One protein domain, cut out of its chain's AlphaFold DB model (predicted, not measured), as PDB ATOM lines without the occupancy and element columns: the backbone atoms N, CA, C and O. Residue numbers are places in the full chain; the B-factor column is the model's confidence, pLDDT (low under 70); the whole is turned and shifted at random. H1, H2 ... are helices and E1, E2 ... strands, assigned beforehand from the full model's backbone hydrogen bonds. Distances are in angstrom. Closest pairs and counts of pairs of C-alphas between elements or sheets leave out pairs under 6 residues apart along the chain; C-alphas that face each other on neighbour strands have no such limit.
ATOM      1  N   ASP A  18      48.519 -31.434  14.748       82.94
ATOM      2  CA  ASP A  18      49.008 -32.305  13.688       82.94
ATOM      3  C   ASP A  18      49.169 -31.557  12.356       82.94
ATOM      4  O   ASP A  18      48.328 -30.742  11.950       82.94
ATOM      5  N   VAL A  19      50.230 -31.899  11.621       82.50
ATOM      6  CA  VAL A  19      50.443 -31.467  10.236       82.50
ATOM      7  C   VAL A  19      50.431 -32.684   9.320       82.50
ATOM      8  O   VAL A  19      51.138 -33.664   9.549       82.50
ATOM      9  N   MET A  20      49.663 -32.606   8.238       80.94
ATOM     10  CA  MET A  20      49.603 -33.627   7.198       80.94
ATOM     11  C   MET A  20      49.802 -33.027   5.806       80.94
ATOM     12  O   MET A  20      49.602 -31.833   5.594       80.94
ATOM     13  N   MET A  21      50.192 -33.866   4.846       86.25
ATOM     14  CA  MET A  21      50.428 -33.462   3.459       86.25
ATOM     15  C   MET A  21      49.305 -33.954   2.537       86.25
ATOM     16  O   MET A  21      48.888 -35.111   2.625       86.25
ATOM     17  N   THR A  22      48.829 -33.079   1.650       88.00
ATOM     18  CA  THR A  22      47.844 -33.393   0.605       88.00
ATOM     19  C   THR A  22      48.480 -34.154  -0.561       88.00
ATOM     20  O   THR A  22      49.704 -34.188  -0.710       88.00
ATOM     21  N   LYS A  23      47.647 -34.723  -1.442       89.19
ATOM     22  CA  LYS A  23      48.082 -35.448  -2.652       89.19
ATOM     23  C   LYS A  23      49.000 -34.621  -3.560       89.19
ATOM     24  O   LYS A  23      49.890 -35.164  -4.205       89.19
ATOM     25  N   ASP A  24      48.756 -33.317  -3.628       91.12
ATOM     26  CA  ASP A  24      49.469 -32.340  -4.456       91.12
ATOM     27  C   ASP A  24      50.613 -31.610  -3.722       91.12
ATOM     28  O   ASP A  24      51.210 -30.681  -4.275       91.12
ATOM     29  N   GLY A  25      50.974 -32.069  -2.515       85.75
ATOM     30  CA  GLY A  25      52.184 -31.643  -1.803       85.75
ATOM     31  C   GLY A  25      52.028 -30.391  -0.935       85.75
ATOM     32  O   GLY A  25      53.027 -29.751  -0.604       85.75
ATOM     33  N   TYR A  26      50.800 -30.021  -0.560       85.25
ATOM     34  CA  TYR A  26      50.560 -28.932   0.389       85.25
ATOM     35  C   TYR A  26      50.515 -29.451   1.820       85.25
ATOM     36  O   TYR A  26      49.876 -30.464   2.105       85.25
ATOM     37  N   LEU A  27      51.143 -28.723   2.741       80.06
ATOM     38  CA  LEU A  27      50.991 -28.970   4.168       80.06
ATOM     39  C   LEU A  27      49.690 -28.370   4.695       80.06
ATOM     40  O   LEU A  27      49.277 -27.266   4.312       80.06
ATOM     41  N   ARG A  28      49.054 -29.103   5.607       76.12
ATOM     42  CA  ARG A  28      47.783 -28.742   6.218       76.12
ATOM     43  C   ARG A  28      47.687 -29.165   7.677       76.12
ATOM     44  O   ARG A  28      48.118 -30.242   8.064       76.12
ATOM     45  N   LEU A  29      47.071 -28.279   8.450       72.81
ATOM     46  CA  LEU A  29      46.738 -28.418   9.864       72.81
ATOM     47  C   LEU A  29      45.485 -29.284  10.018       72.81
ATOM     48  O   LEU A  29      44.375 -28.759   9.928       72.81
ATOM     49  N   LEU A  30      45.647 -30.600  10.160       67.56
ATOM     50  CA  LEU A  30      44.539 -31.537  10.370       67.56
ATOM     51  C   LEU A  30      45.000 -32.781  11.122       67.56
ATOM     52  O   LEU A  30      46.083 -33.295  10.871       67.56
ATOM     53  N   MET A  31      44.079 -33.322  11.917       68.31
ATOM     54  CA  MET A  31      44.058 -34.718  12.361       68.31
ATOM     55  C   MET A  31      43.299 -35.579  11.320       68.31
ATOM     56  O   MET A  31      42.619 -35.030  10.452       68.31
ATOM     57  N   MET A  32      43.412 -36.917  11.360       65.50
ATOM     58  CA  MET A  32      42.745 -37.842  10.416       65.50
ATOM     59  C   MET A  32      41.316 -37.404  10.041       65.50
ATOM     60  O   MET A  32      40.425 -37.357  10.892       65.50
ATOM     61  N   ILE A  33      41.093 -37.129   8.749       68.56
ATOM     62  CA  ILE A  33      39.850 -36.540   8.218       68.56
ATOM     63  C   ILE A  33      38.613 -37.357   8.590       68.56
ATOM     64  O   ILE A  33      37.596 -36.770   8.939       68.56
ATOM     65  N   SER A  34      38.697 -38.687   8.591       63.94
ATOM     66  CA  SER A  34      37.566 -39.567   8.923       63.94
ATOM     67  C   SER A  34      37.007 -39.358  10.337       63.94
ATOM     68  O   SER A  34      35.839 -39.659  10.590       63.94
ATOM     69  N   ARG A  35      37.814 -38.825  11.265       71.38
ATOM     70  CA  ARG A  35      37.397 -38.525  12.643       71.38
ATOM     71  C   ARG A  35      36.673 -37.182  12.760       71.38
ATOM     72  O   ARG A  35      35.837 -37.025  13.643       71.38
ATOM     73  N   VAL A  36      36.992 -36.223  11.891       67.88
ATOM     74  CA  VAL A  36      36.557 -34.815  12.000       67.88
ATOM     75  C   VAL A  36      35.703 -34.332  10.816       67.88
ATOM     76  O   VAL A  36      35.186 -33.219  10.841       67.88
ATOM     77  N   SER A  37      35.526 -35.169   9.793       70.12
ATOM     78  CA  SER A  37      34.783 -34.915   8.555       70.12
ATOM     79  C   SER A  37      34.240 -36.234   7.966       70.12
ATOM     80  O   SER A  37      34.310 -37.292   8.596       70.12
ATOM     81  N   ASP A  38      33.693 -36.172   6.752       73.19
ATOM     82  CA  ASP A  38      33.127 -37.314   6.013       73.19
ATOM     83  C   ASP A  38      34.059 -37.852   4.907       73.19
ATOM     84  O   ASP A  38      33.666 -38.704   4.112       73.19
ATOM     85  N   GLY A  39      35.299 -37.358   4.838       63.06
ATOM     86  CA  GLY A  39      36.320 -37.817   3.888       63.06
ATOM     87  C   GLY A  39      37.164 -39.005   4.383       63.06
ATOM     88  O   GLY A  39      37.140 -39.371   5.559       63.06
ATOM     89  N   GLN A  40      37.937 -39.601   3.468       71.25
ATOM     90  CA  GLN A  40      38.953 -40.626   3.771       71.25
ATOM     91  C   GLN A  40      40.318 -39.994   4.136       71.25
ATOM     92  O   GLN A  40      40.385 -38.804   4.421       71.25
ATOM     93  N   ASP A  41      41.410 -40.773   4.126       74.56
ATOM     94  CA  ASP A  41      42.780 -40.284   4.372       74.56
ATOM     95  C   ASP A  41      43.129 -39.072   3.478       74.56
ATOM     96  O   ASP A  41      42.884 -39.073   2.268       74.56
ATOM     97  N   ILE A  42      43.712 -38.029   4.079       76.12
ATOM     98  CA  ILE A  42      43.997 -36.724   3.456       76.12
ATOM     99  C   ILE A  42      44.924 -36.830   2.245       76.12
ATOM    100  O   ILE A  42      44.822 -36.038   1.309       76.12
ATOM    101  N   LYS A  43      45.779 -37.856   2.227       80.75
ATOM    102  CA  LYS A  43      46.735 -38.137   1.147       80.75
ATOM    103  C   LYS A  43      46.061 -38.451  -0.188       80.75
ATOM    104  O   LYS A  43      46.709 -38.388  -1.229       80.75
ATOM    105  N   ASN A  44      44.769 -38.779  -0.171       85.31
ATOM    106  CA  ASN A  44      44.005 -39.087  -1.377       85.31
ATOM    107  C   ASN A  44      43.425 -37.846  -2.063       85.31
ATOM    108  O   ASN A  44      42.981 -37.949  -3.206       85.31
ATOM    109  N   TYR A  45      43.449 -36.690  -1.399       86.44
ATOM    110  CA  TYR A  45      42.818 -35.468  -1.881       86.44
ATOM    111  C   TYR A  45      43.850 -34.386  -2.178       86.44
ATOM    112  O   TYR A  45      44.822 -34.197  -1.444       86.44
ATOM    113  N   THR A  46      43.618 -33.652  -3.260       89.88
ATOM    114  CA  THR A  46      44.260 -32.360  -3.502       89.88
ATOM    115  C   THR A  46      43.723 -31.320  -2.529       89.88
ATOM    116  O   THR A  46      42.645 -31.475  -1.942       89.88
ATOM    117  N   LEU A  47      44.446 -30.217  -2.385       86.44
ATOM    118  CA  LEU A  47      43.979 -29.122  -1.556       86.44
ATOM    119  C   LEU A  47      42.597 -28.586  -1.985       86.44
ATOM    120  O   LEU A  47      41.721 -28.365  -1.147       86.44
ATOM    121  N   GLU A  48      42.389 -28.385  -3.282       88.94
ATOM    122  CA  GLU A  48      41.125 -27.854  -3.804       88.94
ATOM    123  C   GLU A  48      39.938 -28.787  -3.533       88.94
ATOM    124  O   GLU A  48      38.831 -28.331  -3.238       88.94
ATOM    125  N   GLU A  49      40.159 -30.101  -3.555       89.69
ATOM    126  CA  GLU A  49      39.140 -31.073  -3.152       89.69
ATOM    127  C   GLU A  49      38.840 -30.969  -1.651       89.69
ATOM    128  O   GLU A  49      37.672 -30.947  -1.260       89.69
ATOM    129  N   LEU A  50      39.870 -30.813  -0.810       87.25
ATOM    130  CA  LEU A  50      39.715 -30.667   0.642       87.25
ATOM    131  C   LEU A  50      38.920 -29.419   1.047       87.25
ATOM    132  O   LEU A  50      38.157 -29.469   2.011       87.25
ATOM    133  N   ARG A  51      39.027 -28.315   0.294       86.62
ATOM    134  CA  ARG A  51      38.253 -27.079   0.542       86.62
ATOM    135  C   ARG A  51      36.734 -27.290   0.470       86.62
ATOM    136  O   ARG A  51      35.966 -26.505   1.034       86.62
ATOM    137  N   ARG A  52      36.275 -28.355  -0.191       88.31
ATOM    138  CA  ARG A  52      34.845 -28.663  -0.342       88.31
ATOM    139  C   ARG A  52      34.242 -29.296   0.910       88.31
ATOM    140  O   ARG A  52      33.056 -29.090   1.163       88.31
ATOM    141  N   PHE A  53      35.043 -29.973   1.729       86.69
ATOM    142  CA  PHE A  53      34.576 -30.651   2.939       86.69
ATOM    143  C   PHE A  53      34.224 -29.681   4.079       86.69
ATOM    144  O   PHE A  53      34.543 -28.489   4.033       86.69
ATOM    145  N   GLN A  54      33.511 -30.198   5.082       86.69
ATOM    146  CA  GLN A  54      33.238 -29.534   6.361       86.69
ATOM    147  C   GLN A  54      33.955 -30.282   7.485       86.69
ATOM    148  O   GLN A  54      33.937 -31.512   7.512       86.69
ATOM    149  N   PHE A  55      34.577 -29.547   8.403       84.62
ATOM    150  CA  PHE A  55      35.446 -30.089   9.456       84.62
ATOM    151  C   PHE A  55      34.883 -29.846  10.863       84.62
ATOM    152  O   PHE A  55      35.622 -29.598  11.810       84.62
ATOM    153  N   ASN A  56      33.559 -29.891  10.999       84.94
ATOM    154  CA  ASN A  56      32.825 -29.612  12.235       84.94
ATOM    155  C   ASN A  56      32.102 -30.852  12.794       84.94
ATOM    156  O   ASN A  56      31.226 -30.715  13.640       84.94
ATOM    157  N   LYS A  57      32.425 -32.067  12.331       84.81
ATOM    158  CA  LYS A  57      31.649 -33.281  12.649       84.81
ATOM    159  C   LYS A  57      31.476 -33.538  14.149       84.81
ATOM    160  O   LYS A  57      30.418 -33.989  14.572       84.81
ATOM    161  N   LEU A  58      32.514 -33.262  14.939       84.88
ATOM    162  CA  LEU A  58      32.501 -33.427  16.399       84.88
ATOM    163  C   LEU A  58      32.032 -32.174  17.150       84.88
ATOM    164  O   LEU A  58      31.752 -32.262  18.339       84.88
ATOM    165  N   HIS A  59      31.958 -31.036  16.460       86.19
ATOM    166  CA  HIS A  59      31.683 -29.721  17.027       86.19
ATOM    167  C   HIS A  59      30.734 -28.943  16.106       86.19
ATOM    168  O   HIS A  59      31.106 -27.952  15.467       86.19
ATOM    169  N   SER A  60      29.510 -29.456  15.969       86.88
ATOM    170  CA  SER A  60      28.506 -28.917  15.047       86.88
ATOM    171  C   SER A  60      28.052 -27.504  15.424       86.88
ATOM    172  O   SER A  60      27.585 -26.766  14.555       86.88
ATOM    173  N   GLU A  61      28.262 -27.096  16.679       89.88
ATOM    174  CA  GLU A  61      27.989 -25.760  17.205       89.88
ATOM    175  C   GLU A  61      28.740 -24.640  16.466       89.88
ATOM    176  O   GLU A  61      28.263 -23.508  16.438       89.88
ATOM    177  N   TYR A  62      29.859 -24.944  15.798       85.06
ATOM    178  CA  TYR A  62      30.618 -23.964  15.009       85.06
ATOM    179  C   TYR A  62      30.101 -23.793  13.570       85.06
ATOM    180  O   TYR A  62      30.675 -23.034  12.789       85.06
ATOM    181  N   GLY A  63      29.013 -24.472  13.191       87.50
ATOM    182  CA  GLY A  63      28.413 -24.328  11.866       87.50
ATOM    183  C   GLY A  63      29.364 -24.756  10.743       87.50
ATOM    184  O   GLY A  63      29.918 -25.848  10.775       87.50
TER     185      GLY A  63
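This is residues 18 to 63 of the 75 residues of the protein "GP-PDE domain-containing protein" of Clostridium sp. WB02_MRS01 (UniProt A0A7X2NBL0). Little regular structure is here: a short two-strand hairpin, E1 and E2, lies at one end of a loop-rich fold, two one-turn helices, H1 and H2, sit separately along the chain, and residues 51 to 63, with no named element, lead to the other end. The printed part has 46 residues, 14 in named elements, in the order E1, E2, H1, H2; the class is mixed. It is compact, radius of gyration of the C-alphas 10.3 A, yet elongated, spanning 31 by 20 by 15 A.

Start at E1, residues 19 to 21; a tight link leads to E2, residues 27 to 29, its antiparallel hairpin partner at 142 degrees. Look for N 20 and O 28, 2.8 A apart, within hydrogen-bond range. H1, residues 33 to 36, and H2, residues 47 to 50, are apart; both are too short for an O i to N i+4 pair.

Find C-alpha 19 at (50.443, -31.467, 10.236); E1 and E2 each run 7.1 A. H1 runs 5.3 A; H2 runs 5.0 A, ending at C-alpha 50, (39.715, -30.667, 0.642).

The C-alphas of Gly 25 and Glu 61 are farthest apart, 31.3 A. The printed part has no cut and no long link. Confidence is under 70 at residues 30 to 34, 36 and 39.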